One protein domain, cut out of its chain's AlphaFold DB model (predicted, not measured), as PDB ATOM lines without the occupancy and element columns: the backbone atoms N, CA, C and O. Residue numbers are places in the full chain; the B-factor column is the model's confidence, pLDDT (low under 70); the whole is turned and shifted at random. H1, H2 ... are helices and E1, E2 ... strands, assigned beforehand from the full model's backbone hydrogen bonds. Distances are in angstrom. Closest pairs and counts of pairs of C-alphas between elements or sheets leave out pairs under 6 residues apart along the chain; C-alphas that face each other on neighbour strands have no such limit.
ATOM      1  N   ALA A   5     -50.717  20.920 -12.477       56.88
ATOM      2  CA  ALA A   5     -50.324  21.498 -11.205       56.88
ATOM      3  C   ALA A   5     -51.306  22.610 -10.825       56.88
ATOM      4  O   ALA A   5     -51.543  23.535 -11.601       56.88
ATOM      5  N   LEU A   6     -51.886  22.516  -9.632       56.47
ATOM      6  CA  LEU A   6     -52.754  23.538  -9.053       56.47
ATOM      7  C   LEU A   6     -52.193  23.950  -7.698       56.47
ATOM      8  O   LEU A   6     -51.918  23.096  -6.860       56.47
ATOM      9  N   ILE A   7     -52.058  25.252  -7.465       54.81
ATOM     10  CA  ILE A   7     -51.721  25.779  -6.143       54.81
ATOM     11  C   ILE A   7     -53.037  26.119  -5.442       54.81
ATOM     12  O   ILE A   7     -53.762  27.006  -5.883       54.81
ATOM     13  N   SER A   8     -53.363  25.403  -4.367       50.53
ATOM     14  CA  SER A   8     -54.553  25.655  -3.546       50.53
ATOM     15  C   SER A   8     -54.165  25.656  -2.071       50.53
ATOM     16  O   SER A   8     -53.509  24.730  -1.599       50.53
ATOM     17  N   GLY A   9     -54.508  26.723  -1.343       46.91
ATOM     18  CA  GLY A   9     -54.205  26.843   0.091       46.91
ATOM     19  C   GLY A   9     -52.712  26.745   0.438       46.91
ATOM     20  O   GLY A   9     -52.365  26.177   1.469       46.91
ATOM     21  N   GLY A  10     -51.823  27.226  -0.441       56.97
ATOM     22  CA  GLY A  10     -50.368  27.115  -0.266       56.97
ATOM     23  C   GLY A  10     -49.795  25.718  -0.537       56.97
ATOM     24  O   GLY A  10     -48.617  25.489  -0.283       56.97
ATOM     25  N   ARG A  11     -50.601  24.781  -1.056       56.22
ATOM     26  CA  ARG A  11     -50.168  23.433  -1.439       56.22
ATOM     27  C   ARG A  11     -50.182  23.263  -2.948       56.22
ATOM     28  O   ARG A  11     -51.135  23.655  -3.620       56.22
ATOM     29  N   LEU A  12     -49.129  22.638  -3.461       61.25
ATOM     30  CA  LEU A  12     -49.019  22.231  -4.851       61.25
ATOM     31  C   LEU A  12     -49.684  20.855  -5.022       61.25
ATOM     32  O   LEU A  12     -49.183  19.843  -4.540       61.25
ATOM     33  N   HIS A  13     -50.827  20.824  -5.699       61.44
ATOM     34  CA  HIS A  13     -51.507  19.601  -6.106       61.44
ATOM     35  C   HIS A  13     -51.061  19.229  -7.506       61.44
ATOM     36  O   HIS A  13     -51.349  19.958  -8.455       61.44
ATOM     37  N   VAL A  14     -50.395  18.088  -7.636       62.34
ATOM     38  CA  VAL A  14     -49.896  17.607  -8.921       62.34
ATOM     39  C   VAL A  14     -50.562  16.289  -9.255       62.34
ATOM     40  O   VAL A  14     -50.516  15.346  -8.466       62.34
ATOM     41  N   LYS A  15     -51.205  16.231 -10.420       66.88
ATOM     42  CA  LYS A  15     -51.759  14.990 -10.962       66.88
ATOM     43  C   LYS A  15     -50.809  14.425 -12.002       66.88
ATOM     44  O   LYS A  15     -50.591  15.039 -13.046       66.88
ATOM     45  N   PHE A  16     -50.298  13.237 -11.713       64.94
ATOM     46  CA  PHE A  16     -49.538  12.430 -12.653       64.94
ATOM     47  C   PHE A  16     -50.460  11.354 -13.230       64.94
ATOM     48  O   PHE A  16     -51.121  10.656 -12.458       64.94
ATOM     49  N   PRO A  17     -50.538  11.207 -14.563       65.25
ATOM     50  CA  PRO A  17     -51.158  10.038 -15.164       65.25
ATOM     51  C   PRO A  17     -50.229   8.836 -14.952       65.25
ATOM     52  O   PRO A  17     -49.356   8.574 -15.773       65.25
ATOM     53  N   LEU A  18     -50.387   8.151 -13.822       64.06
ATOM     54  CA  LEU A  18     -49.768   6.852 -13.567       64.06
ATOM     55  C   LEU A  18     -50.778   5.742 -13.842       64.06
ATOM     56  O   LEU A  18     -51.987   5.941 -13.699       64.06
ATOM     57  N   ASP A  19     -50.269   4.569 -14.204       65.62
ATOM     58  CA  ASP A  19     -51.074   3.355 -14.168       65.62
ATOM     59  C   ASP A  19     -51.461   3.064 -12.709       65.62
ATOM     60  O   ASP A  19     -50.632   3.118 -11.798       65.62
ATOM     61  N   SER A  20     -52.743   2.783 -12.488       62.31
ATOM     62  CA  SER A  20     -53.348   2.479 -11.186       62.31
ATOM     63  C   SER A  20     -52.667   1.334 -10.431       62.31
ATOM     64  O   SER A  20     -52.847   1.227  -9.220       62.31
ATOM     65  N   ASN A  21     -51.910   0.484 -11.127       70.50
ATOM     66  CA  ASN A  21     -51.236  -0.678 -10.546       70.50
ATOM     67  C   ASN A  21     -49.805  -0.394 -10.063       70.50
ATOM     68  O   ASN A  21     -49.148  -1.293  -9.545       70.50
ATOM     69  N   VAL A  22     -49.302   0.830 -10.239       73.81
ATOM     70  CA  VAL A  22     -47.927   1.188  -9.880       73.81
ATOM     71  C   VAL A  22     -47.842   1.548  -8.397       73.81
ATOM     72  O   VAL A  22     -48.487   2.491  -7.930       73.81
ATOM     73  N   GLN A  23     -47.028   0.803  -7.649       80.50
ATOM     74  CA  GLN A  23     -46.815   1.043  -6.226       80.50
ATOM     75  C   GLN A  23     -45.922   2.269  -6.008       80.50
ATOM     76  O   GLN A  23     -44.908   2.458  -6.672       80.50
ATOM     77  N   LEU A  24     -46.288   3.117  -5.046       82.00
ATOM     78  CA  LEU A  24     -45.521   4.317  -4.726       82.00
ATOM     79  C   LEU A  24     -44.083   3.953  -4.321       82.00
ATOM     80  O   LEU A  24     -43.877   3.108  -3.452       82.00
ATOM     81  N   GLY A  25     -43.104   4.620  -4.931       80.31
ATOM     82  CA  GLY A  25     -41.686   4.362  -4.680       80.31
ATOM     83  C   GLY A  25     -41.111   3.157  -5.419       80.31
ATOM     84  O   GLY A  25     -39.895   2.994  -5.396       80.31
ATOM     85  N   SER A  26     -41.926   2.364  -6.115       84.19
ATOM     86  CA  SER A  26     -41.386   1.286  -6.933       84.19
ATOM     87  C   SER A  26     -40.498   1.842  -8.061       84.19
ATOM     88  O   SER A  26     -40.645   2.999  -8.478       84.19
ATOM     89  N   PRO A  27     -39.572   1.047  -8.604       83.19
ATOM     90  CA  PRO A  27     -38.776   1.446  -9.762       83.19
ATOM     91  C   PRO A  27     -39.628   1.862 -10.975       83.19
ATOM     92  O   PRO A  27     -39.287   2.815 -11.675       83.19
ATOM     93  N   GLU A  28     -40.787   1.230 -11.189       85.31
ATOM     94  CA  GLU A  28     -41.772   1.601 -12.217       85.31
ATOM     95  C   GLU A  28     -42.379   2.981 -11.951       85.31
ATOM     96  O   GLU A  28     -42.560   3.781 -12.879       85.31
ATOM     97  N   PHE A  29     -42.670   3.282 -10.682       85.75
ATOM     98  CA  PHE A  29     -43.118   4.605 -10.256       85.75
ATOM     99  C   PHE A  29     -42.057   5.657 -10.555       85.75
ATOM    100  O   PHE A  29     -42.351   6.662 -11.203       85.75
ATOM    101  N   VAL A  30     -40.818   5.408 -10.135       85.62
ATOM    102  CA  VAL A  30     -39.684   6.304 -10.380       85.62
ATOM    103  C   VAL A  30     -39.497   6.548 -11.874       85.62
ATOM    104  O   VAL A  30     -39.431   7.702 -12.296       85.62
ATOM    105  N   ASN A  31     -39.501   5.492 -12.688       86.88
ATOM    106  CA  ASN A  31     -39.364   5.606 -14.136       86.88
ATOM    107  C   ASN A  31     -40.503   6.437 -14.762       86.88
ATOM    108  O   ASN A  31     -40.272   7.296 -15.620       86.88
ATOM    109  N   SER A  32     -41.736   6.252 -14.282       85.88
ATOM    110  CA  SER A  32     -42.897   7.033 -14.725       85.88
ATOM    111  C   SER A  32     -42.752   8.517 -14.376       85.88
ATOM    112  O   SER A  32     -42.975   9.383 -15.226       85.88
ATOM    113  N   VAL A  33     -42.330   8.827 -13.145       86.56
ATOM    114  CA  VAL A  33     -42.088  10.206 -12.696       86.56
ATOM    115  C   VAL A  33     -40.986  10.854 -13.527       86.56
ATOM    116  O   VAL A  33     -41.189  11.959 -14.029       86.56
ATOM    117  N   ILE A  34     -39.857  10.169 -13.734       88.94
ATOM    118  CA  ILE A  34     -38.756  10.655 -14.574       88.94
ATOM    119  C   ILE A  34     -39.262  10.989 -15.976       88.94
ATOM    120  O   ILE A  34     -39.045  12.102 -16.456       88.94
ATOM    121  N   THR A  35     -39.969  10.056 -16.615       87.56
ATOM    122  CA  THR A  35     -40.477  10.224 -17.983       87.56
ATOM    123  C   THR A  35     -41.379  11.451 -18.105       87.56
ATOM    124  O   THR A  35     -41.224  12.264 -19.026       87.56
ATOM    125  N   ILE A  36     -42.302  11.627 -17.155       85.75
ATOM    126  CA  ILE A  36     -43.218  12.770 -17.141       85.75
ATOM    127  C   ILE A  36     -42.437  14.066 -16.901       85.75
ATOM    128  O   ILE A  36     -42.548  15.001 -17.696       85.75
ATOM    129  N   CYS A  37     -41.619  14.129 -15.851       87.06
ATOM    130  CA  CYS A  37     -40.854  15.324 -15.500       87.06
ATOM    131  C   CYS A  37     -39.915  15.755 -16.630       87.06
ATOM    132  O   CYS A  37     -39.893  16.935 -16.975       87.06
ATOM    133  N   LYS A  38     -39.215  14.812 -17.266       88.31
ATOM    134  CA  LYS A  38     -38.349  15.082 -18.418       88.31
ATOM    135  C   LYS A  38     -39.131  15.685 -19.583       88.31
ATOM    136  O   LYS A  38     -38.766  16.748 -20.073       88.31
ATOM    137  N   THR A  39     -40.253  15.067 -19.963       87.56
ATOM    138  CA  THR A  39     -41.112  15.573 -21.050       87.56
ATOM    139  C   THR A  39     -41.565  17.013 -20.790       87.56
ATOM    140  O   THR A  39     -41.696  17.810 -21.718       87.56
ATOM    141  N   HIS A  40     -41.820  17.358 -19.528       84.56
ATOM    142  CA  HIS A  40     -42.211  18.710 -19.147       84.56
ATOM    143  C   HIS A  40     -41.030  19.689 -19.098       84.56
ATOM    144  O   HIS A  40     -41.182  20.820 -19.553       84.56
ATOM    145  N   LEU A  41     -39.848  19.272 -18.635       87.69
ATOM    146  CA  LEU A  41     -38.638  20.104 -18.662       87.69
ATOM    147  C   LEU A  41     -38.189  20.437 -20.090       87.69
ATOM    148  O   LEU A  41     -37.772  21.566 -20.337       87.69
ATOM    149  N   GLU A  42     -38.315  19.494 -21.027       88.00
ATOM    150  CA  GLU A  42     -37.990  19.705 -22.446       88.00
ATOM    151  C   GLU A  42     -38.956  20.673 -23.141       88.00
ATOM    152  O   GLU A  42     -38.581  21.351 -24.093       88.00
ATOM    153  N   ARG A  43     -40.211  20.732 -22.684       83.75
ATOM    154  CA  ARG A  43     -41.258  21.575 -23.282       83.75
ATOM    155  C   ARG A  43     -41.401  22.937 -22.620       83.75
ATOM    156  O   ARG A  43     -42.035  23.815 -23.200       83.75
ATOM    157  N   SER A  44     -40.899  23.089 -21.399       79.88
ATOM    158  CA  SER A  44     -41.148  24.274 -20.593       79.88
ATOM    159  C   SER A  44     -39.958  25.226 -20.574       79.88
ATOM    160  O   SER A  44     -38.923  24.966 -19.950       79.88
ATOM    161  N   ASP A  45     -40.179  26.402 -21.160       80.00
ATOM    162  CA  ASP A  45     -39.334  27.586 -20.987       80.00
ATOM    163  C   ASP A  45     -39.723  28.400 -19.733       80.00
ATOM    164  O   ASP A  45     -39.054  29.365 -19.349       80.00
ATOM    165  N   CYS A  46     -40.820  28.028 -19.059       82.75
ATOM    166  CA  CYS A  46     -41.341  28.757 -17.910       82.75
ATOM    167  C   CYS A  46     -40.563  28.406 -16.636       82.75
ATOM    168  O   CYS A  46     -40.662  27.303 -16.100       82.75
ATOM    169  N   LYS A  47     -39.848  29.386 -16.071       83.06
ATOM    170  CA  LYS A  47     -39.071  29.206 -14.829       83.06
ATOM    171  C   LYS A  47     -39.900  28.670 -13.655       83.06
ATOM    172  O   LYS A  47     -39.384  27.890 -12.864       83.06
ATOM    173  N   ILE A  48     -41.160  29.094 -13.534       80.12
ATOM    174  CA  ILE A  48     -42.047  28.658 -12.444       80.12
ATOM    175  C   ILE A  48     -42.445  27.193 -12.631       80.12
ATOM    176  O   ILE A  48     -42.403  26.424 -11.676       80.12
ATOM    177  N   GLU A  49     -42.787  26.792 -13.855       80.56
ATOM    178  CA  GLU A  49     -43.143  25.403 -14.158       80.56
ATOM    179  C   GLU A  49     -41.944  24.472 -13.948       80.56
ATOM    180  O   GLU A  49     -42.081  23.444 -13.293       80.56
ATOM    181  N   ARG A  50     -40.746  24.871 -14.388       86.00
ATOM    182  CA  ARG A  50     -39.504  24.126 -14.121       86.00
ATOM    183  C   ARG A  50     -39.245  23.951 -12.626       86.00
ATOM    184  O   ARG A  50     -38.946  22.845 -12.191       86.00
ATOM    185  N   LEU A  51     -39.422  25.009 -11.831       85.44
ATOM    186  CA  LEU A  51     -39.286  24.939 -10.372       85.44
ATOM    187  C   LEU A  51     -40.296  23.967  -9.750       85.44
ATOM    188  O   LEU A  51     -39.923  23.140  -8.926       85.44
ATOM    189  N   ILE A  52     -41.551  24.013 -10.196       83.56
ATOM    190  CA  ILE A  52     -42.590  23.057  -9.796       83.56
ATOM    191  C   ILE A  52     -42.182  21.617 -10.149       83.56
ATOM    192  O   ILE A  52     -42.362  20.714  -9.337       83.56
ATOM    193  N   ILE A  53     -41.601  21.389 -11.330       86.81
ATOM    194  CA  ILE A  53     -41.136  20.061 -11.749       86.81
ATOM    195  C   ILE A  53     -39.978  19.573 -10.869       86.81
ATOM    196  O   ILE A  53     -39.979  18.411 -10.468       86.81
ATOM    197  N   TYR A  54     -39.023  20.436 -10.519       88.50
ATOM    198  CA  TYR A  54     -37.931  20.080  -9.607       88.50
ATOM    199  C   TYR A  54     -38.427  19.711  -8.206       88.50
ATOM    200  O   TYR A  54     -37.960  18.723  -7.636       88.50
ATOM    201  N   GLU A  55     -39.424  20.426  -7.682       85.06
ATOM    202  CA  GLU A  55     -40.080  20.053  -6.423       85.06
ATOM    203  C   GLU A  55     -40.782  18.697  -6.517       85.06
ATOM    204  O   GLU A  55     -40.673  17.883  -5.600       85.06
ATOM    205  N   CYS A  56     -41.448  18.413  -7.638       84.62
ATOM    206  CA  CYS A  56     -42.047  17.103  -7.877       84.62
ATOM    207  C   CYS A  56     -41.005  15.988  -7.866       84.62
ATOM    208  O   CYS A  56     -41.216  14.978  -7.199       84.62
ATOM    209  N   ILE A  57     -39.887  16.167  -8.577       87.81
ATOM    210  CA  ILE A  57     -38.797  15.186  -8.596       87.81
ATOM    211  C   ILE A  57     -38.320  14.958  -7.162       87.81
ATOM    212  O   ILE A  57     -38.300  13.829  -6.684       87.81
ATOM    213  N   HIS A  58     -38.012  16.025  -6.434       87.00
ATOM    214  CA  HIS A  58     -37.496  15.906  -5.079       87.00
ATOM    215  C   HIS A  58     -38.481  15.238  -4.103       87.00
ATOM    216  O   HIS A  58     -38.071  14.402  -3.296       87.00
ATOM    217  N   ALA A  59     -39.773  15.560  -4.179       84.06
ATOM    218  CA  ALA A  59     -40.791  14.975  -3.311       84.06
ATOM    219  C   ALA A  59     -41.087  13.506  -3.647       84.06
ATOM    220  O   ALA A  59     -41.245  12.694  -2.737       84.06
ATOM    221  N   LEU A  60     -41.161  13.162  -4.935       84.19
ATOM    222  CA  LEU A  60     -41.564  11.828  -5.380       84.19
ATOM    223  C   LEU A  60     -40.403  10.840  -5.383       84.19
ATOM    224  O   LEU A  60     -40.596   9.704  -4.976       84.19
ATOM    225  N   MET A  61     -39.184  11.249  -5.743       86.00
ATOM    226  CA  MET A  61     -38.026  10.343  -5.676       86.00
ATOM    227  C   MET A  61     -37.745   9.878  -4.247       86.00
ATOM    228  O   MET A  61     -37.289   8.760  -4.032       86.00
ATOM    229  N   ARG A  62     -38.099  10.691  -3.244       84.19
ATOM    230  CA  ARG A  62     -37.987  10.302  -1.835       84.19
ATOM    231  C   ARG A  62     -38.831   9.085  -1.462       84.19
ATOM    232  O   ARG A  62     -38.486   8.399  -0.502       84.19
ATOM    233  N   THR A  63     -39.914   8.800  -2.183       83.25
ATOM    234  CA  THR A  63     -40.756   7.640  -1.868       83.25
ATOM    235  C   THR A  63     -40.054   6.330  -2.211       83.25
ATOM    236  O   THR A  63     -40.381   5.310  -1.616       83.25
ATOM    237  N   ALA A  64     -39.061   6.350  -3.109       83.50
ATOM    238  CA  ALA A  64     -38.284   5.166  -3.465       83.50
ATOM    239  C   ALA A  64     -37.468   4.610  -2.290       83.50
ATOM    240  O   ALA A  64     -37.363   3.402  -2.128       83.50
ATOM    241  N   PHE A  65     -36.989   5.471  -1.388       80.62
ATOM    242  CA  PHE A  65     -36.265   5.040  -0.181       80.62
ATOM    243  C   PHE A  65     -37.157   4.344   0.858       80.62
ATOM    244  O   PHE A  65     -36.651   3.798   1.835       80.62
ATOM    245  N   GLN A  66     -38.479   4.401   0.683       79.50
ATOM    246  CA  GLN A  66     -39.464   3.746   1.549       79.50
ATOM    247  C   GLN A  66     -40.113   2.541   0.864       79.50
ATOM    248  O   GLN A  66     -41.030   1.941   1.423       79.50
ATOM    249  N   TYR A  67     -39.690   2.210  -0.357       81.25
ATOM    250  CA  TYR A  67     -40.262   1.104  -1.098       81.25
ATOM    251  C   TYR A  67     -39.773  -0.226  -0.523       81.25
ATOM    252  O   TYR A  67     -38.599  -0.575  -0.603       81.25
ATOM    253  N   GLU A  68     -40.711  -0.967   0.062       75.94
ATOM    254  CA  GLU A  68     -40.527  -2.339   0.523       75.94
ATOM    255  C   GLU A  68     -41.249  -3.263  -0.453       75.94
ATOM    256  O   GLU A  68     -42.405  -3.644  -0.263       75.94
ATOM    257  N   GLY A  69     -40.588  -3.577  -1.554       73.75
ATOM    258  CA  GLY A  69     -41.149  -4.447  -2.568       73.75
ATOM    259  C   GLY A  69     -40.054  -5.010  -3.435       73.75
ATOM    260  O   GLY A  69     -38.924  -4.534  -3.430       73.75
ATOM    261  N   ASP A  70     -40.396  -6.064  -4.149       72.94
ATOM    262  CA  ASP A  70     -39.451  -6.696  -5.038       72.94
ATOM    263  C   ASP A  70     -39.098  -5.767  -6.201       72.94
ATOM    264  O   ASP A  70     -39.931  -4.973  -6.661       72.94
ATOM    265  N   ILE A  71     -37.848  -5.838  -6.635       73.50
ATOM    266  CA  ILE A  71     -37.305  -4.961  -7.658       73.50
ATOM    267  C   ILE A  71     -36.735  -5.824  -8.780       73.50
ATOM    268  O   ILE A  71     -35.802  -6.600  -8.581       73.50
ATOM    269  N   GLN A  72     -37.272  -5.652  -9.986       77.31
ATOM    270  CA  GLN A  72     -36.751  -6.319 -11.174       77.31
ATOM    271  C   GLN A  72     -35.540  -5.563 -11.733       77.31
ATOM    272  O   GLN A  72     -35.573  -4.339 -11.891       77.31
ATOM    273  N   LEU A  73     -34.487  -6.299 -12.097       78.00
ATOM    274  CA  LEU A  73     -33.236  -5.730 -12.611       78.00
ATOM    275  C   LEU A  73     -33.435  -4.910 -13.898       78.00
ATOM    276  O   LEU A  73     -32.859  -3.833 -14.031       78.00
ATOM    277  N   GLU A  74     -34.281  -5.378 -14.820       79.19
ATOM    278  CA  GLU A  74     -34.610  -4.653 -16.061       79.19
ATOM    279  C   GLU A  74     -35.193  -3.263 -15.763       79.19
ATOM    280  O   GLU A  74     -34.876  -2.275 -16.426       79.19
ATOM    281  N   ILE A  75     -36.005  -3.166 -14.710       78.62
ATOM    282  CA  ILE A  75     -36.686  -1.930 -14.323       78.62
ATOM    283  C   ILE A  75     -35.722  -0.997 -13.580       78.62
ATOM    284  O   ILE A  75     -35.780   0.216 -13.786       78.62
ATOM    285  N   ILE A  76     -34.773  -1.541 -12.804       81.31
ATOM    286  CA  ILE A  76     -33.642  -0.765 -12.270       81.31
ATOM    287  C   ILE A  76     -32.858  -0.111 -13.410       81.31
ATOM    288  O   ILE A  76     -32.579   1.086 -13.352       81.31
ATOM    289  N   GLN A  77     -32.495  -0.876 -14.441       85.62
ATOM    290  CA  GLN A  77     -31.688  -0.363 -15.551       85.62
ATOM    291  C   GLN A  77     -32.402   0.774 -16.287       85.62
ATOM    292  O   GLN A  77     -31.798   1.820 -16.528       85.62
ATOM    293  N   LEU A  78     -33.702   0.616 -16.557       86.94
ATOM    294  CA  LEU A  78     -34.528   1.677 -17.139       86.94
ATOM    295  C   LEU A  78     -34.582   2.923 -16.244       86.94
ATOM    296  O   LEU A  78     -34.452   4.046 -16.734       86.94
ATOM    297  N   ALA A  79     -34.736   2.746 -14.930       85.00
ATOM    298  CA  ALA A  79     -34.744   3.863 -13.991       85.00
ATOM    299  C   ALA A  79     -33.387   4.591 -13.951       85.00
ATOM    300  O   ALA A  79     -33.363   5.821 -13.944       85.00
ATOM    301  N   LEU A  80     -32.264   3.866 -13.986       88.88
ATOM    302  CA  LEU A  80     -30.907   4.430 -14.031       88.88
ATOM    303  C   LEU A  80     -30.644   5.228 -15.317       88.88
ATOM    304  O   LEU A  80     -30.105   6.341 -15.261       88.88
ATOM    305  N   GLU A  81     -31.057   4.703 -16.471       90.56
ATOM    306  CA  GLU A  81     -30.993   5.431 -17.744       90.56
ATOM    307  C   GLU A  81     -31.842   6.708 -17.680       90.56
ATOM    308  O   GLU A  81     -31.390   7.798 -18.054       90.56
ATOM    309  N   GLY A  82     -33.046   6.600 -17.115       87.25
ATOM    310  CA  GLY A  82     -33.927   7.730 -16.863       87.25
ATOM    311  C   GLY A  82     -33.283   8.807 -15.985       87.25
ATOM    312  O   GLY A  82     -33.323   9.987 -16.345       87.25
ATOM    313  N   ILE A  83     -32.664   8.426 -14.862       89.00
ATOM    314  CA  ILE A  83     -31.978   9.347 -13.939       89.00
ATOM    315  C   ILE A  83     -30.857  10.085 -14.674       89.00
ATOM    316  O   ILE A  83     -30.771  11.315 -14.615       89.00
ATOM    317  N   THR A  84     -30.034   9.341 -15.415       89.88
ATOM    318  CA  THR A  84     -28.919   9.895 -16.192       89.88
ATOM    319  C   THR A  84     -29.416  10.897 -17.224       89.88
ATOM    320  O   THR A  84     -28.848  11.980 -17.373       89.88
ATOM    321  N   SER A  85     -30.509  10.574 -17.914       89.56
ATOM    322  CA  SER A  85     -31.090  11.469 -18.905       89.56
ATOM    323  C   SER A  85     -31.711  12.715 -18.274       89.56
ATOM    324  O   SER A  85     -31.530  13.812 -18.799       89.56
ATOM    325  N   LEU A  86     -32.392  12.582 -17.134       88.88
ATOM    326  CA  LEU A  86     -32.974  13.716 -16.416       88.88
ATOM    327  C   LEU A  86     -31.893  14.726 -16.006       88.88
ATOM    328  O   LEU A  86     -32.096  15.928 -16.160       88.88
ATOM    329  N   ARG A  87     -30.718  14.252 -15.565       88.19
ATOM    330  CA  ARG A  87     -29.569  15.101 -15.191       88.19
ATOM    331  C   ARG A  87     -29.005  15.965 -16.316       88.19
ATOM    332  O   ARG A  87     -28.306  16.929 -16.019       88.19
ATOM    333  N   GLN A  88     -29.279  15.650 -17.579       88.81
ATOM    334  CA  GLN A  88     -28.784  16.443 -18.711       88.81
ATOM    335  C   GLN A  88     -29.422  17.837 -18.782       88.81
ATOM    336  O   GLN A  88     -28.966  18.695 -19.538       88.81
ATOM    337  N   ASP A  89     -30.465  18.084 -17.989       88.62
ATOM    338  CA  ASP A  89     -31.079  19.392 -17.887       88.62
ATOM    339  C   ASP A  89     -30.134  20.438 -17.257       88.62
ATOM    340  O   ASP A  89     -29.742  20.351 -16.094       88.62
ATOM    341  N   ALA A  90     -29.808  21.483 -18.022       86.75
ATOM    342  CA  ALA A  90     -28.823  22.494 -17.627       86.75
ATOM    343  C   ALA A  90     -29.236  23.357 -16.419       86.75
ATOM    344  O   ALA A  90     -28.388  24.015 -15.819       86.75
ATOM    345  N   ASN A  91     -30.525  23.383 -16.061       89.44
ATOM    346  CA  ASN A  91     -31.037  24.209 -14.965       89.44
ATOM    347  C   ASN A  91     -31.281  23.399 -13.681       89.44
ATOM    348  O   ASN A  91     -31.910  23.911 -12.753       89.44
ATOM    349  N   MET A  92     -30.800  22.151 -13.627       91.38
ATOM    350  CA  MET A  92     -31.011  21.233 -12.511       91.38
ATOM    351  C   MET A  92     -30.465  21.795 -11.184       91.38
ATOM    352  O   MET A  92     -29.251  21.976 -11.052       91.38
ATOM    353  N   PRO A  93     -31.311  22.013 -10.162       90.38
ATOM    354  CA  PRO A  93     -30.862  22.475  -8.853       90.38
ATOM    355  C   PRO A  93     -30.043  21.420  -8.098       90.38
ATOM    356  O   PRO A  93     -30.305  20.223  -8.202       90.38
ATOM    357  N   GLN A  94     -29.120  21.863  -7.237       90.62
ATOM    358  CA  GLN A  94     -28.241  20.970  -6.461       90.62
ATOM    359  C   GLN A  94     -28.996  19.974  -5.567       90.62
ATOM    360  O   GLN A  94     -28.580  18.828  -5.442       90.62
ATOM    361  N   TYR A  95     -30.112  20.378  -4.954       87.44
ATOM    362  CA  TYR A  95     -30.894  19.475  -4.100       87.44
ATOM    363  C   TYR A  95     -31.562  18.347  -4.902       87.44
ATOM    364  O   TYR A  95     -31.720  17.243  -4.385       87.44
ATOM    365  N   VAL A  96     -31.913  18.608  -6.168       90.38
ATOM    366  CA  VAL A  96     -32.432  17.587  -7.085       90.38
ATOM    367  C   VAL A  96     -31.304  16.678  -7.558       90.38
ATOM    368  O   VAL A  96     -31.471  15.467  -7.573       90.38
ATOM    369  N   GLN A  97     -30.137  17.235  -7.889       91.88
ATOM    370  CA  GLN A  97     -28.966  16.421  -8.235       91.88
ATOM    371  C   GLN A  97     -28.632  15.446  -7.102       91.88
ATOM    372  O   GLN A  97     -28.535  14.251  -7.343       91.88
ATOM    373  N   LYS A  98     -28.609  15.936  -5.858       89.94
ATOM    374  CA  LYS A  98     -28.329  15.116  -4.678       89.94
ATOM    375  C   LYS A  98     -29.300  13.944  -4.512       89.94
ATOM    376  O   LYS A  98     -28.854  12.826  -4.302       89.94
ATOM    377  N   ILE A  99     -30.615  14.171  -4.617       90.25
ATOM    378  CA  ILE A  99     -31.577  13.064  -4.467       90.25
ATOM    379  C   ILE A  99     -31.465  12.050  -5.613       90.25
ATOM    380  O   ILE A  99     -31.706  10.867  -5.401       90.25
ATOM    381  N   LEU A 100     -31.084  12.498  -6.815       91.44
ATOM    382  CA  LEU A 100     -30.817  11.612  -7.948       91.44
ATOM    383  C   LEU A 100     -29.525  10.805  -7.746       91.44
ATOM    384  O   LEU A 100     -29.514   9.628  -8.084       91.44
ATOM    385  N   ASP A 101     -28.478  11.400  -7.161       90.69
ATOM    386  CA  ASP A 101     -27.237  10.705  -6.775       90.69
ATOM    387  C   ASP A 101     -27.509   9.622  -5.725       90.69
ATOM    388  O   ASP A 101     -27.091   8.475  -5.892       90.69
ATOM    389  N   ASP A 102     -28.262   9.965  -4.678       90.31
ATOM    390  CA  ASP A 102     -28.645   9.027  -3.619       90.31
ATOM    391  C   ASP A 102     -29.464   7.852  -4.196       90.31
ATOM    392  O   ASP A 102     -29.262   6.695  -3.822       90.31
ATOM    393  N   LEU A 103     -30.368   8.137  -5.142       88.31
ATOM    394  CA  LEU A 103     -31.215   7.132  -5.784       88.31
ATOM    395  C   LEU A 103     -30.442   6.241  -6.766       88.31
ATOM    396  O   LEU A 103     -30.657   5.032  -6.804       88.31
ATOM    397  N   GLU A 104     -29.527   6.817  -7.544       90.00
ATOM    398  CA  GLU A 104     -28.631   6.061  -8.421       90.00
ATOM    399  C   GLU A 104     -27.761   5.097  -7.612       90.00
ATOM    400  O   GLU A 104     -27.661   3.921  -7.961       90.00
ATOM    401  N   SER A 105     -27.179   5.569  -6.505       87.75
ATOM    402  CA  SER A 105     -26.369   4.732  -5.619       87.75
ATOM    403  C   SER A 105     -27.180   3.568  -5.044       87.75
ATOM    404  O   SER A 105     -26.688   2.436  -5.021       87.75
ATOM    405  N   LEU A 106     -28.428   3.827  -4.638       85.56
ATOM    406  CA  LEU A 106     -29.347   2.796  -4.159       85.56
ATOM    407  C   LEU A 106     -29.563   1.721  -5.230       85.56
ATOM    408  O   LEU A 106     -29.317   0.541  -4.985       85.56
ATOM    409  N   TYR A 107     -29.921   2.122  -6.445       85.00
ATOM    410  CA  TYR A 107     -30.178   1.193  -7.543       85.00
ATOM    411  C   TYR A 107     -28.951   0.419  -8.020       85.00
ATOM    412  O   TYR A 107     -29.057  -0.776  -8.299       85.00
ATOM    413  N   GLN A 108     -27.778   1.051  -8.068       84.56
ATOM    414  CA  GLN A 108     -26.531   0.348  -8.368       84.56
ATOM    415  C   GLN A 108     -26.239  -0.721  -7.309       84.56
ATOM    416  O   GLN A 108     -25.883  -1.844  -7.658       84.56
ATOM    417  N   SER A 109     -26.433  -0.410  -6.022       80.44
ATOM    418  CA  SER A 109     -26.194  -1.374  -4.942       80.44
ATOM    419  C   SER A 109     -27.113  -2.602  -5.018       80.44
ATOM    420  O   SER A 109     -26.645  -3.729  -4.835       80.44
ATOM    421  N   GLU A 110     -28.385  -2.401  -5.376       74.44
ATOM    422  CA  GLU A 110     -29.354  -3.482  -5.587       74.44
ATOM    423  C   GLU A 110     -28.984  -4.341  -6.809       74.44
ATOM    424  O   GLU A 110     -28.995  -5.573  -6.732       74.44
ATOM    425  N   ALA A 111     -28.555  -3.713  -7.911       72.44
ATOM    426  CA  ALA A 111     -28.099  -4.424  -9.105       72.44
ATOM    427  C   ALA A 111     -26.883  -5.327  -8.810       72.44
ATOM    428  O   ALA A 111     -26.933  -6.529  -9.083       72.44
ATOM    429  N   TYR A 112     -25.840  -4.806  -8.152       64.75
ATOM    430  CA  TYR A 112     -24.644  -5.589  -7.797       64.75
ATOM    431  C   TYR A 112     -24.935  -6.731  -6.808       64.75
ATOM    432  O   TYR A 112     -24.327  -7.807  -6.887       64.75
ATOM    433  N   SER A 113     -25.881  -6.543  -5.880       62.88
ATOM    434  CA  SER A 113     -26.266  -7.610  -4.949       62.88
ATOM    435  C   SER A 113     -26.970  -8.783  -5.646       62.88
ATOM    436  O   SER A 113     -26.997  -9.879  -5.072       62.88
ATOM    437  N   SER A 114     -27.547  -8.575  -6.832       54.34
ATOM    438  CA  SER A 114     -28.208  -9.625  -7.615       54.34
ATOM    439  C   SER A 114     -27.221 -10.465  -8.441       54.34
ATOM    440  O   SER A 114     -27.401 -11.677  -8.550       54.34
ATOM    441  N   GLU A 115     -26.128  -9.867  -8.928       53.16
ATOM    442  CA  GLU A 115     -25.126 -10.543  -9.770       53.16
ATOM    443  C   GLU A 115     -24.178 -11.457  -8.973       53.16
ATOM    444  O   GLU A 115     -23.758 -12.510  -9.447       53.16
ATOM    445  N   THR A 116     -23.866 -11.117  -7.720       48.47
ATOM    446  CA  THR A 116     -22.805 -11.802  -6.946       48.47
ATOM    447  C   THR A 116     -23.232 -13.158  -6.340       48.47
ATOM    448  O   THR A 116     -22.526 -13.720  -5.506       48.47
ATOM    449  N   MET A 135     -34.478  -2.866   5.431       37.28
ATOM    450  CA  MET A 135     -33.563  -1.929   6.014       37.28
ATOM    451  C   MET A 135     -34.456  -0.747   6.307       37.28
ATOM    452  O   MET A 135     -34.843  -0.008   5.412       37.28
ATOM    453  N   ALA A 136     -34.853  -0.628   7.573       33.06
ATOM    454  CA  ALA A 136     -35.381   0.605   8.119       33.06
ATOM    455  C   ALA A 136     -34.314   1.680   7.880       33.06
ATOM    456  O   ALA A 136     -33.429   1.903   8.714       33.06
ATOM    457  N   TRP A 137     -34.327   2.257   6.681       41.38
ATOM    458  CA  TRP A 137     -33.342   3.207   6.222       41.38
ATOM    459  C   TRP A 137     -33.503   4.421   7.115       41.38
ATOM    460  O   TRP A 137     -34.481   5.163   7.031       41.38
ATOM    461  N   ARG A 138     -32.553   4.601   8.036       30.73
ATOM    462  CA  ARG A 138     -32.476   5.769   8.913       30.73
ATOM    463  C   ARG A 138     -32.028   6.993   8.112       30.73
ATOM    464  O   ARG A 138     -31.092   7.681   8.499       30.73
ATOM    465  N   PHE A 139     -32.702   7.293   7.007       32.94
ATOM    466  CA  PHE A 139     -32.764   8.658   6.529       32.94
ATOM    467  C   PHE A 139     -33.688   9.387   7.497       32.94
ATOM    468  O   PHE A 139     -34.907   9.286   7.406       32.94
ATOM    469  N   GLN A 140     -33.114  10.089   8.475       28.83
ATOM    470  CA  GLN A 140     -33.833  11.198   9.087       28.83
ATOM    471  C   GLN A 140     -33.941  12.272   8.002       28.83
ATOM    472  O   GLN A 140     -32.915  12.855   7.643       28.83
ATOM    473  N   PRO A 141     -35.133  12.557   7.448       30.33
ATOM    474  CA  PRO A 141     -35.280  13.750   6.649       30.33
ATOM    475  C   PRO A 141     -35.090  14.926   7.606       30.33
ATOM    476  O   PRO A 141     -35.968  15.228   8.414       30.33
ATOM    477  N   THR A 142     -33.956  15.619   7.533       29.25
ATOM    478  CA  THR A 142     -33.908  17.015   7.966       29.25
ATOM    479  C   THR A 142     -34.776  17.796   6.987       29.25
ATOM    480  O   THR A 142     -34.328  18.285   5.952       29.25
ATOM    481  N   LEU A 143     -36.078  17.809   7.273       35.06
ATOM    482  CA  LEU A 143     -37.052  18.725   6.703       35.06
ATOM    483  C   LEU A 143     -36.719  20.127   7.228       35.06
ATOM    484  O   LEU A 143     -37.361  20.620   8.148       35.06
ATOM    485  N   GLU A 144     -35.714  20.778   6.646       30.27
ATOM    486  CA  GLU A 144     -35.616  22.238   6.716       30.27
ATOM    487  C   GLU A 144     -36.660  22.830   5.761       30.27
ATOM    488  O   GLU A 144     -36.377  23.236   4.635       30.27
ATOM    489  N   TYR A 145     -37.917  22.825   6.202       39.00
ATOM    490  CA  TYR A 145     -38.961  23.674   5.641       39.00
ATOM    491  C   TYR A 145     -38.849  25.042   6.313       39.00
ATOM    492  O   TYR A 145     -39.503  25.270   7.323       39.00
ATOM    493  N   ASP A 146     -38.013  25.942   5.787       35.72
ATOM    494  CA  ASP A 146     -38.082  27.345   6.235       35.72
ATOM    495  C   ASP A 146     -37.608  28.395   5.218       35.72
ATOM    496  O   ASP A 146     -37.073  29.439   5.584       35.72
ATOM    497  N   ARG A 147     -37.759  28.156   3.903       38.47
ATOM    498  CA  ARG A 147     -37.408  29.215   2.931       38.47
ATOM    499  C   ARG A 147     -38.195  29.295   1.621       38.47
ATOM    500  O   ARG A 147     -37.750  29.964   0.692       38.47
ATOM    501  N   MET A 148     -39.369  28.664   1.521       39.41
ATOM    502  CA  MET A 148     -40.231  28.785   0.324       39.41
ATOM    503  C   MET A 148     -41.541  29.535   0.544       39.41
ATOM    504  O   MET A 148     -42.090  30.063  -0.426       39.41
ATOM    505  N   THR A 149     -42.017  29.657   1.784       43.38
ATOM    506  CA  THR A 149     -43.240  30.420   2.070       43.38
ATOM    507  C   THR A 149     -43.061  31.893   1.693       43.38
ATOM    508  O   THR A 149     -43.968  32.484   1.117       43.38
ATOM    509  N   GLU A 150     -41.867  32.461   1.890       37.88
ATOM    510  CA  GLU A 150     -41.568  33.842   1.487       37.88
ATOM    511  C   GLU A 150     -41.399  34.020  -0.027       37.88
ATOM    512  O   GLU A 150     -41.873  35.009  -0.572       37.88
ATOM    513  N   LEU A 151     -40.779  33.079  -0.745       42.12
ATOM    514  CA  LEU A 151     -40.463  33.266  -2.171       42.12
ATOM    515  C   LEU A 151     -41.687  33.119  -3.087       42.12
ATOM    516  O   LEU A 151     -41.775  33.807  -4.107       42.12
ATOM    517  N   VAL A 152     -42.643  32.263  -2.711       43.53
ATOM    518  CA  VAL A 152     -43.917  32.120  -3.431       43.53
ATOM    519  C   VAL A 152     -44.911  33.209  -3.009       43.53
ATOM    520  O   VAL A 152     -45.606  33.748  -3.869       43.53
ATOM    521  N   ALA A 153     -44.932  33.622  -1.733       41.50
ATOM    522  CA  ALA A 153     -45.780  34.733  -1.288       41.50
ATOM    523  C   ALA A 153     -45.310  36.099  -1.826       41.50
ATOM    524  O   ALA A 153     -46.139  36.897  -2.259       41.50
TER     525      ALA A 153
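What this domain is: This is residues 5 to 116 and 135 to 153 of the 160 residues of an uncharacterized protein of Pseudogymnoascus sp. VKM F-4518 (FW-2643) (UniProt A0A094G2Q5). Four helices, H1 to H4, make an up-and-down bundle, with a small hairpin of two strands, E1 and E2, near residues 49 to 56 of H2. After a cut, a stretch without a named element, residues 135 to 148, passes outside the bundle to the short H5, and its residues 142 to 148 stick out free. The printed part has 131 residues with two named strands and five named helices, in the order E1 E2 H1 H2 H3 H4 H5; the sheet, E1 - E2, is antiparallel and the class is mostly helix. The whole is compact, with a radius of gyration of the C-alphas of 15.3 A, and elongated, spanning 52 by 33 by 30 A.

Where its parts are: Find C-alpha 5 at (-50.324, 21.498, -11.205), where E1 begins; it covers residues 5 to 8, and E2 follows at residues 11 to 15. Next look at H1, residues 27 to 43, 24.4 A long, and H2, residues 47 to 66, 30.3 A long. H3 takes residues 73 to 86 over 19.8 A. From C-alpha 94 at (-28.241, 20.970, -6.461) the longest helix, H4, runs 31.8 A through residues 94 to 115. H5, residues 149 to 153, ends at C-alpha 153, (-45.780, 34.733, -1.288).

How they stand to each other: Begin with the hairpin E1 and E2, antiparallel at 148 degrees, where N 6 and O 13 are 2.9 A apart and N 13 and O 6 2.8 A, within hydrogen-bond range. From E2, the closest C-alphas to H2 are those of Val 14 and Cys 56, 7.9 A apart. E1 and H2 are only just apart, closest 8.0 A. H1 and H2, a helical hairpin, touch at Cys 37 and Ile 53, their closest C-alphas, 6.0 A apart, at a shallow tilt of 8 degrees, opposite ways. H1 touches H3 the same way at a shallow tilt of 23 degrees, with the C-alphas of Asn 31 and Ala 79 closest at 4.9 A. H3 and H4, also a helical hairpin, touch opposite ways at a shallow tilt of 23 degrees; the C-alphas of Ile 76 and Tyr 107 are closest, 6.2 A. H4 touches H2 with residues 95 to 103 alone, the same way at a shallow tilt of 34 degrees, only just short of steep; their closest C-alphas, His 58 and Val 96, are 5.7 A apart. H1 and H4 are apart, as are H2 and H3; H5 touches no helix. Each O i to N i+4 pair is within hydrogen-bond range in H1, H3, H4 and H5, and 11 of 16 are in H2.

The domain as a whole: Look at Thr 116 and Ala 153 for the two C-alphas farthest apart, 52.2 A. Residues 117 to 134 are not printed, and C-alphas 116 and 135 are 19.5 A apart across this cut. The link from E2 to H1 is long, with 11 residues. The mean pLDDT of the printed part is 73.5, and it is under 70 at residues 5 to 20, 112 to 116 and 135 to 153.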